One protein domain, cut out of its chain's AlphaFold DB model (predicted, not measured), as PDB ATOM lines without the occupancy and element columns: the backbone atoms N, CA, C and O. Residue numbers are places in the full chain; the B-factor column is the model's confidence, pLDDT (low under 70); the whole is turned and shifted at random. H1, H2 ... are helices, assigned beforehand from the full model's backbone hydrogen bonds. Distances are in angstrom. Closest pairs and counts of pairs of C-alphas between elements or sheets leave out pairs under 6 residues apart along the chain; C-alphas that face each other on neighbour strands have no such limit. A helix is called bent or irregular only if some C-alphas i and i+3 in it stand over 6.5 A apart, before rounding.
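What this domain is: This is residues 700 to 764 of the 771 residues of an uncharacterized protein of Nocardia nova (UniProt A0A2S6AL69). One long helix, H2, runs along one side of this small domain, and three shorter helices, H1, H3 and H4, all touch it from its other side, with H1 and H4 near each other and H3 away from H1. H1 folds back along H2 near the first residues of H2, and H3 folds back from its other end, each as a helical hairpin with it, while H4 slants steeply to H2 and meets it with residues 759 to 763; H3 meets H2 with residues 724 to 728 of H2 alone. The printed part has 65 residues with four named helices, in the order H1, H2, H3, H4, and no named strand; the class is all helix. The whole is compact, with a radius of gyration of the C-alphas of 10.8 A, and the C-alphas span 30 by 22 by 19 A along their three main axes.

How they stand to each other: The printed part begins with H1, residues 700 to 708, and H2, residues 714 to 730, follows it. H2 is the hub, the helix that touches most other helices, three in number. H1 and H2 touch, and their closest C-alphas are those of Val 707 and Arg 717, 5.8 A apart. They form a hairpin, running opposite ways at a shallow tilt of 34.6 degrees, only just short of steep. H3, residues 734 to 744, forms a second hairpin with H2, running opposite ways to it at a shallow tilt of 12 degrees. H2 touches H3 with residues 724 to 728 alone, and the closest C-alphas are those of Ala 728 and Pro 734, 6.8 A apart. H4, residues 752 to 763, touches H2 at a steep tilt of 61 degrees, the same way. H2 touches H4 with residues 725 to 729 alone, and H4 touches H2 with residues 759 to 763 alone; the closest C-alphas, those of Ala 728 and Thr 759, are 5.0 A apart. H1 and H4 are close but not clearly touching, with the C-alphas of Leu 703 and Leu 758 closest at 7.3 A. H3 and H4 are also close but not clearly touching, with the C-alphas of Ile 742 and Pro 752 closest at 7.3 A. H1 and H3 are apart. In H1, H2 and H4 every O i to N i+4 pair is within hydrogen-bond range, and in H3 5 of 7 are.

Where its parts are: H1, Ser 700 to Asp 708, begins with C-alpha 700 at (53.065, -0.628, -36.369) and is 12.3 A long from first to last C-alpha. H2, Val 714 to Glu 730, is the longest helix, with 17 residues and 23.9 A; its C-alpha 714 is at (51.602, -16.896, -33.792). H3, Pro 734 to Gln 744, measures 14.2 A and is irregular: C-alphas 736 and 739 are 7.2 A apart, and its line is a rough one. H4, Pro 752 to Arg 763, measures 16.7 A and ends with C-alpha 763 at (47.674, 7.154, -42.625).

The domain as a whole: The two C-alphas farthest apart are those of Gly 711 and Thr 732, 31.2 A. The C-alphas of Ser 700 and Gly 764, the first and last printed residues, are 12.3 A apart. The printed part has no cut. The links from H1 to H2, with 5 residues, and from H2 to H3, with 3 residues, are tight; the link from H3 to H4, with 7 residues, is short, and no link is long. The mean pLDDT of the printed part is 72.9. The model's confidence is low, under 70, for 22 residues, namely residues 700 to 704, residues 706 to 716, residues 746 to 750 and residue 753.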
ATOM      1  N   SER A 700      52.753   0.780 -36.113       60.25
ATOM      2  CA  SER A 700      53.065  -0.628 -36.369       60.25
ATOM      3  C   SER A 700      53.503  -1.376 -35.105       60.25
ATOM      4  O   SER A 700      53.086  -2.515 -34.888       60.25
ATOM      5  N   SER A 701      54.322  -0.772 -34.235       64.62
ATOM      6  CA  SER A 701      54.762  -1.417 -32.989       64.62
ATOM      7  C   SER A 701      53.638  -1.486 -31.956       64.62
ATOM      8  O   SER A 701      53.496  -2.503 -31.282       64.62
ATOM      9  N   GLN A 702      52.792  -0.453 -31.879       66.75
ATOM     10  CA  GLN A 702      51.619  -0.441 -30.994       66.75
ATOM     11  C   GLN A 702      50.584  -1.501 -31.404       66.75
ATOM     12  O   GLN A 702      50.026  -2.192 -30.552       66.75
ATOM     13  N   LEU A 703      50.365  -1.679 -32.712       68.56
ATOM     14  CA  LEU A 703      49.498  -2.730 -33.243       68.56
ATOM     15  C   LEU A 703      50.068  -4.135 -32.979       68.56
ATOM     16  O   LEU A 703      49.307  -5.028 -32.617       68.56
ATOM     17  N   ARG A 704      51.391  -4.340 -33.101       67.38
ATOM     18  CA  ARG A 704      52.038  -5.616 -32.722       67.38
ATOM     19  C   ARG A 704      51.840  -5.933 -31.248       67.38
ATOM     20  O   ARG A 704      51.426  -7.042 -30.941       67.38
ATOM     21  N   GLN A 705      52.057  -4.963 -30.361       70.12
ATOM     22  CA  GLN A 705      51.876  -5.156 -28.922       70.12
ATOM     23  C   GLN A 705      50.436  -5.576 -28.575       70.12
ATOM     24  O   GLN A 705      50.241  -6.590 -27.910       70.12
ATOM     25  N   LEU A 706      49.426  -4.870 -29.097       66.19
ATOM     26  CA  LEU A 706      48.009  -5.213 -28.888       66.19
ATOM     27  C   LEU A 706      47.646  -6.612 -29.409       66.19
ATOM     28  O   LEU A 706      46.811  -7.308 -28.831       66.19
ATOM     29  N   VAL A 707      48.266  -7.027 -30.513       67.31
ATOM     30  CA  VAL A 707      48.084  -8.358 -31.091       67.31
ATOM     31  C   VAL A 707      48.834  -9.426 -30.280       67.31
ATOM     32  O   VAL A 707      48.313 -10.528 -30.120       67.31
ATOM     33  N   ASP A 708      49.996  -9.125 -29.707       65.44
ATOM     34  CA  ASP A 708      50.771 -10.045 -28.864       65.44
ATOM     35  C   ASP A 708      50.122 -10.286 -27.488       65.44
ATOM     36  O   ASP A 708      50.114 -11.418 -27.001       65.44
ATOM     37  N   GLU A 709      49.487  -9.264 -26.911       63.69
ATOM     38  CA  GLU A 709      48.750  -9.328 -25.637       63.69
ATOM     39  C   GLU A 709      47.419 -10.110 -25.732       63.69
ATOM     40  O   GLU A 709      46.835 -10.483 -24.714       63.69
ATOM     41  N   SER A 710      46.946 -10.427 -26.945       60.66
ATOM     42  CA  SER A 710      45.658 -11.104 -27.190       60.66
ATOM     43  C   SER A 710      45.619 -12.609 -26.851       60.66
ATOM     44  O   SER A 710      44.560 -13.235 -26.931       60.66
ATOM     45  N   GLY A 711      46.757 -13.221 -26.495       58.97
ATOM     46  CA  GLY A 711      46.851 -14.651 -26.154       58.97
ATOM     47  C   GLY A 711      46.713 -15.618 -27.344       58.97
ATOM     48  O   GLY A 711      46.515 -16.817 -27.150       58.97
ATOM     49  N   MET A 712      46.799 -15.111 -28.576       65.44
ATOM     50  CA  MET A 712      46.550 -15.863 -29.810       65.44
ATOM     51  C   MET A 712      47.764 -16.659 -30.330       65.44
ATOM     52  O   MET A 712      48.929 -16.376 -30.017       65.44
ATOM     53  N   SER A 713      47.492 -17.633 -31.212       69.38
ATOM     54  CA  SER A 713      48.538 -18.359 -31.946       69.38
ATOM     55  C   SER A 713      49.393 -17.397 -32.786       69.38
ATOM     56  O   SER A 713      48.908 -16.372 -33.265       69.38
ATOM     57  N   VAL A 714      50.672 -17.728 -32.997       68.94
ATOM     58  CA  VAL A 714      51.602 -16.896 -33.792       68.94
ATOM     59  C   VAL A 714      51.072 -16.650 -35.215       68.94
ATOM     60  O   VAL A 714      51.264 -15.574 -35.778       68.94
ATOM     61  N   THR A 715      50.371 -17.630 -35.789       69.38
ATOM     62  CA  THR A 715      49.787 -17.546 -37.134       69.38
ATOM     63  C   THR A 715      48.617 -16.565 -37.183       69.38
ATOM     64  O   THR A 715      48.548 -15.735 -38.091       69.38
ATOM     65  N   ASP A 716      47.719 -16.617 -36.197       67.88
ATOM     66  CA  ASP A 716      46.555 -15.727 -36.152       67.88
ATOM     67  C   ASP A 716      46.952 -14.289 -35.805       67.88
ATOM     68  O   ASP A 716      46.369 -13.349 -36.342       67.88
ATOM     69  N   ARG A 717      47.999 -14.115 -34.985       70.69
ATOM     70  CA  ARG A 717      48.606 -12.810 -34.697       70.69
ATOM     71  C   ARG A 717      49.128 -12.129 -35.960       70.69
ATOM     72  O   ARG A 717      48.690 -11.028 -36.286       70.69
ATOM     73  N   HIS A 718      49.986 -12.804 -36.730       71.06
ATOM     74  CA  HIS A 718      50.469 -12.257 -38.003       71.06
ATOM     75  C   HIS A 718      49.328 -11.960 -38.987       71.06
ATOM     76  O   HIS A 718      49.367 -10.942 -39.677       71.06
ATOM     77  N   ARG A 719      48.287 -12.802 -39.025       75.00
ATOM     78  CA  ARG A 719      47.109 -12.575 -39.869       75.00
ATOM     79  C   ARG A 719      46.326 -11.325 -39.457       75.00
ATOM     80  O   ARG A 719      45.994 -10.524 -40.323       75.00
ATOM     81  N   ALA A 720      46.042 -11.154 -38.166       72.69
ATOM     82  CA  ALA A 720      45.320  -9.994 -37.645       72.69
ATOM     83  C   ALA A 720      46.099  -8.690 -37.863       72.69
ATOM     84  O   ALA A 720      45.526  -7.708 -38.330       72.69
ATOM     85  N   TYR A 721      47.408  -8.705 -37.587       78.81
ATOM     86  CA  TYR A 721      48.298  -7.573 -37.830       78.81
ATOM     87  C   TYR A 721      48.301  -7.163 -39.310       78.81
ATOM     88  O   TYR A 721      47.999  -6.012 -39.618       78.81
ATOM     89  N   ASN A 722      48.572  -8.102 -40.227       78.81
ATOM     90  CA  ASN A 722      48.627  -7.803 -41.662       78.81
ATOM     91  C   ASN A 722      47.283  -7.274 -42.178       78.81
ATOM     92  O   ASN A 722      47.267  -6.271 -42.877       78.81
ATOM     93  N   MET A 723      46.167  -7.888 -41.775       79.56
ATOM     94  CA  MET A 723      44.824  -7.478 -42.198       79.56
ATOM     95  C   MET A 723      44.459  -6.060 -41.730       79.56
ATOM     96  O   MET A 723      43.812  -5.328 -42.473       79.56
ATOM     97  N   VAL A 724      44.878  -5.655 -40.522       79.06
ATOM     98  CA  VAL A 724      44.686  -4.272 -40.052       79.06
ATOM     99  C   VAL A 724      45.573  -3.305 -40.822       79.06
ATOM    100  O   VAL A 724      45.071  -2.264 -41.224       79.06
ATOM    101  N   VAL A 725      46.852  -3.628 -41.044       80.62
ATOM    102  CA  VAL A 725      47.766  -2.749 -41.793       80.62
ATOM    103  C   VAL A 725      47.293  -2.574 -43.236       80.62
ATOM    104  O   VAL A 725      47.139  -1.442 -43.668       80.62
ATOM    105  N   GLU A 726      46.994  -3.664 -43.946       80.00
ATOM    106  CA  GLU A 726      46.542  -3.672 -45.346       80.00
ATOM    107  C   GLU A 726      45.262  -2.841 -45.529       80.00
ATOM    108  O   GLU A 726      45.237  -1.907 -46.329       80.00
ATOM    109  N   TRP A 727      44.225  -3.078 -44.716       84.56
ATOM    110  CA  TRP A 727      43.021  -2.236 -44.723       84.56
ATOM    111  C   TRP A 727      43.338  -0.778 -44.350       84.56
ATOM    112  O   TRP A 727      42.893   0.152 -45.032       84.56
ATOM    113  N   ALA A 728      44.143  -0.554 -43.308       81.94
ATOM    114  CA  ALA A 728      44.471   0.788 -42.852       81.94
ATOM    115  C   ALA A 728      45.245   1.591 -43.900       81.94
ATOM    116  O   ALA A 728      44.947   2.770 -44.051       81.94
ATOM    117  N   THR A 729      46.172   1.007 -44.663       79.38
ATOM    118  CA  THR A 729      46.971   1.743 -45.657       79.38
ATOM    119  C   THR A 729      46.375   1.739 -47.063       79.38
ATOM    120  O   THR A 729      46.546   2.724 -47.777       79.38
ATOM    121  N   GLU A 730      45.666   0.681 -47.473       80.06
ATOM    122  CA  GLU A 730      45.265   0.482 -48.878       80.06
ATOM    123  C   GLU A 730      43.766   0.704 -49.151       80.06
ATOM    124  O   GLU A 730      43.389   0.950 -50.298       80.06
ATOM    125  N   SER A 731      42.898   0.689 -48.127       82.19
ATOM    126  CA  SER A 731      41.453   0.884 -48.330       82.19
ATOM    127  C   SER A 731      41.110   2.275 -48.881       82.19
ATOM    128  O   SER A 731      41.550   3.309 -48.359       82.19
ATOM    129  N   THR A 732      40.260   2.316 -49.907       76.88
ATOM    130  CA  THR A 732      39.701   3.557 -50.464       76.88
ATOM    131  C   THR A 732      38.467   4.058 -49.704       76.88
ATOM    132  O   THR A 732      38.102   5.219 -49.876       76.88
ATOM    133  N   ASP A 733      37.863   3.229 -48.846       80.25
ATOM    134  CA  ASP A 733      36.749   3.574 -47.947       80.25
ATOM    135  C   ASP A 733      36.922   2.876 -46.578       80.25
ATOM    136  O   ASP A 733      36.204   1.924 -46.246       80.25
ATOM    137  N   PRO A 734      37.891   3.323 -45.752       77.44
ATOM    138  CA  PRO A 734      38.185   2.663 -44.484       77.44
ATOM    139  C   PRO A 734      36.988   2.703 -43.523       77.44
ATOM    140  O   PRO A 734      36.770   1.742 -42.787       77.44
ATOM    141  N   ILE A 735      36.180   3.768 -43.549       77.25
ATOM    142  CA  ILE A 735      35.022   3.936 -42.658       77.25
ATOM    143  C   ILE A 735      33.850   3.038 -43.068       77.25
ATOM    144  O   ILE A 735      33.232   2.423 -42.196       77.25
ATOM    145  N   GLY A 736      33.562   2.899 -44.366       72.38
ATOM    146  CA  GLY A 736      32.556   1.954 -44.857       72.38
ATOM    147  C   GLY A 736      32.924   0.494 -44.572       72.38
ATOM    148  O   GLY A 736      32.068  -0.309 -44.188       72.38
ATOM    149  N   GLU A 737      34.208   0.151 -44.683       78.19
ATOM    150  CA  GLU A 737      34.722  -1.207 -44.458       78.19
ATOM    151  C   GLU A 737      34.927  -1.563 -42.972       78.19
ATOM    152  O   GLU A 737      34.953  -2.745 -42.615       78.19
ATOM    153  N   PHE A 738      35.000  -0.565 -42.087       78.81
ATOM    154  CA  PHE A 738      35.315  -0.695 -40.659       78.81
ATOM    155  C   PHE A 738      34.525  -1.794 -39.924       78.81
ATOM    156  O   PHE A 738      35.094  -2.617 -39.203       78.81
ATOM    157  N   LEU A 739      33.205  -1.862 -40.135       72.31
ATOM    158  CA  LEU A 739      32.343  -2.867 -39.494       72.31
ATOM    159  C   LEU A 739      32.575  -4.293 -40.019       72.31
ATOM    160  O   LEU A 739      32.262  -5.260 -39.321       72.31
ATOM    161  N   THR A 740      33.100  -4.441 -41.234       78.00
ATOM    162  CA  THR A 740      33.499  -5.735 -41.804       78.00
ATOM    163  C   THR A 740      34.819  -6.186 -41.188       78.00
ATOM    164  O   THR A 740      34.919  -7.325 -40.728       78.00
ATOM    165  N   VAL A 741      35.785  -5.273 -41.080       79.56
ATOM    166  CA  VAL A 741      37.101  -5.531 -40.478       79.56
ATOM    167  C   VAL A 741      36.974  -5.873 -38.993       79.56
ATOM    168  O   VAL A 741      37.518  -6.885 -38.560       79.56
ATOM    169  N   ILE A 742      36.152  -5.152 -38.220       76.06
ATOM    170  CA  ILE A 742      35.859  -5.503 -36.816       76.06
ATOM    171  C   ILE A 742      35.267  -6.912 -36.682       76.06
ATOM    172  O   ILE A 742      35.643  -7.650 -35.772       76.06
ATOM    173  N   LYS A 743      34.365  -7.326 -37.583       75.12
ATOM    174  CA  LYS A 743      33.796  -8.686 -37.558       75.12
ATOM    175  C   LYS A 743      34.842  -9.756 -37.873       75.12
ATOM    176  O   LYS A 743      34.792 -10.831 -37.286       75.12
ATOM    177  N   GLN A 744      35.793  -9.465 -38.757       76.06
ATOM    178  CA  GLN A 744      36.921 -10.354 -39.053       76.06
ATOM    179  C   GLN A 744      37.949 -10.383 -37.902       76.06
ATOM    180  O   GLN A 744      38.548 -11.425 -37.642       76.06
ATOM    181  N   LEU A 745      38.085  -9.282 -37.153       71.94
ATOM    182  CA  LEU A 745      38.902  -9.147 -35.937       71.94
ATOM    183  C   LEU A 745      38.197  -9.586 -34.644       71.94
ATOM    184  O   LEU A 745      38.776  -9.453 -33.566       71.94
ATOM    185  N   ALA A 746      36.980 -10.133 -34.712       61.47
ATOM    186  CA  ALA A 746      36.228 -10.568 -33.533       61.47
ATOM    187  C   ALA A 746      37.011 -11.485 -32.554       61.47
ATOM    188  O   ALA A 746      36.788 -11.355 -31.347       61.47
ATOM    189  N   PRO A 747      37.953 -12.356 -32.994       59.97
ATOM    190  CA  PRO A 747      38.810 -13.123 -32.080       59.97
ATOM    191  C   PRO A 747      39.826 -12.287 -31.283       59.97
ATOM    192  O   PRO A 747      40.252 -12.717 -30.218       59.97
ATOM    193  N   VAL A 748      40.220 -11.113 -31.790       61.12
ATOM    194  CA  VAL A 748      41.377 -10.315 -31.327       61.12
ATOM    195  C   VAL A 748      40.992  -9.267 -30.271       61.12
ATOM    196  O   VAL A 748      41.855  -8.729 -29.590       61.12
ATOM    197  N   ARG A 749      39.692  -8.958 -30.123       61.75
ATOM    198  CA  ARG A 749      39.144  -7.951 -29.180       61.75
ATOM    199  C   ARG A 749      39.855  -6.581 -29.193       61.75
ATOM    200  O   ARG A 749      39.981  -5.938 -28.153       61.75
ATOM    201  N   ILE A 750      40.253  -6.084 -30.365       69.31
ATOM    202  CA  ILE A 750      40.758  -4.706 -30.491       69.31
ATOM    203  C   ILE A 750      39.584  -3.724 -30.279       69.31
ATOM    204  O   ILE A 750      38.576  -3.844 -30.984       69.31
ATOM    205  N   PRO A 751      39.668  -2.751 -29.347       71.75
ATOM    206  CA  PRO A 751      38.614  -1.754 -29.158       71.75
ATOM    207  C   PRO A 751      38.391  -0.917 -30.433       71.75
ATOM    208  O   PRO A 751      39.375  -0.421 -30.989       71.75
ATOM    209  N   PRO A 752      37.140  -0.679 -30.883       73.44
ATOM    210  CA  PRO A 752      36.862   0.047 -32.128       73.44
ATOM    211  C   PRO A 752      37.530   1.428 -32.209       73.44
ATOM    212  O   PRO A 752      38.172   1.744 -33.208       73.44
ATOM    213  N   ALA A 753      37.465   2.218 -31.134       69.56
ATOM    214  CA  ALA A 753      38.127   3.522 -31.061       69.56
ATOM    215  C   ALA A 753      39.658   3.421 -31.203       69.56
ATOM    216  O   ALA A 753      40.282   4.270 -31.837       69.56
ATOM    217  N   ARG A 754      40.274   2.353 -30.674       73.81
ATOM    218  CA  ARG A 754      41.720   2.133 -30.799       73.81
ATOM    219  C   ARG A 754      42.110   1.702 -32.210       73.81
ATOM    220  O   ARG A 754      43.151   2.134 -32.694       73.81
ATOM    221  N   LEU A 755      41.265   0.913 -32.875       78.31
ATOM    222  CA  LEU A 755      41.440   0.546 -34.280       78.31
ATOM    223  C   LEU A 755      41.349   1.781 -35.196       78.31
ATOM    224  O   LEU A 755      42.204   1.942 -36.063       78.31
ATOM    225  N   LEU A 756      40.389   2.688 -34.965       75.69
ATOM    226  CA  LEU A 756      40.296   3.968 -35.691       75.69
ATOM    227  C   LEU A 756      41.524   4.853 -35.463       75.69
ATOM    228  O   LEU A 756      42.085   5.356 -36.432       75.69
ATOM    229  N   GLN A 757      41.976   4.998 -34.213       74.19
ATOM    230  CA  GLN A 757      43.183   5.767 -33.896       74.19
ATOM    231  C   GLN A 757      44.406   5.214 -34.640       74.19
ATOM    232  O   GLN A 757      45.061   5.957 -35.357       74.19
ATOM    233  N   LEU A 758      44.659   3.901 -34.556       76.88
ATOM    234  CA  LEU A 758      45.778   3.263 -35.261       76.88
ATOM    235  C   LEU A 758      45.668   3.404 -36.785       76.88
ATOM    236  O   LEU A 758      46.683   3.532 -37.458       76.88
ATOM    237  N   THR A 759      44.451   3.418 -37.336       79.19
ATOM    238  CA  THR A 759      44.215   3.640 -38.774       79.19
ATOM    239  C   THR A 759      44.560   5.067 -39.190       79.19
ATOM    240  O   THR A 759      45.173   5.273 -40.235       79.19
ATOM    241  N   ALA A 760      44.195   6.052 -38.368       76.19
ATOM    242  CA  ALA A 760      44.532   7.453 -38.587       76.19
ATOM    243  C   ALA A 760      46.050   7.680 -38.469       76.19
ATOM    244  O   ALA A 760      46.656   8.254 -39.375       76.19
ATOM    245  N   ASP A 761      46.672   7.115 -37.427       76.94
ATOM    246  CA  ASP A 761      48.117   7.164 -37.187       76.94
ATOM    247  C   ASP A 761      48.905   6.530 -38.355       76.94
ATOM    248  O   ASP A 761      49.853   7.132 -38.855       76.94
ATOM    249  N   LEU A 762      48.483   5.355 -38.851       77.44
ATOM    250  CA  LEU A 762      49.094   4.670 -40.007       77.44
ATOM    251  C   LEU A 762      48.928   5.437 -41.331       77.44
ATOM    252  O   LEU A 762      49.764   5.294 -42.224       77.44
ATOM    253  N   ARG A 763      47.877   6.256 -41.471       78.38
ATOM    254  CA  ARG A 763      47.674   7.154 -42.625       78.38
ATOM    255  C   ARG A 763      48.341   8.523 -42.465       78.38
ATOM    256  O   ARG A 763      48.371   9.281 -43.432       78.38
ATOM    257  N   GLY A 764      48.852   8.859 -41.279       76.38
ATOM    258  CA  GLY A 764      49.389  10.188 -40.976       76.38
ATOM    259  C   GLY A 764      48.333  11.303 -40.981       76.38
ATOM    260  O   GLY A 764      48.662  12.444 -41.300       76.38
TER     261      GLY A 764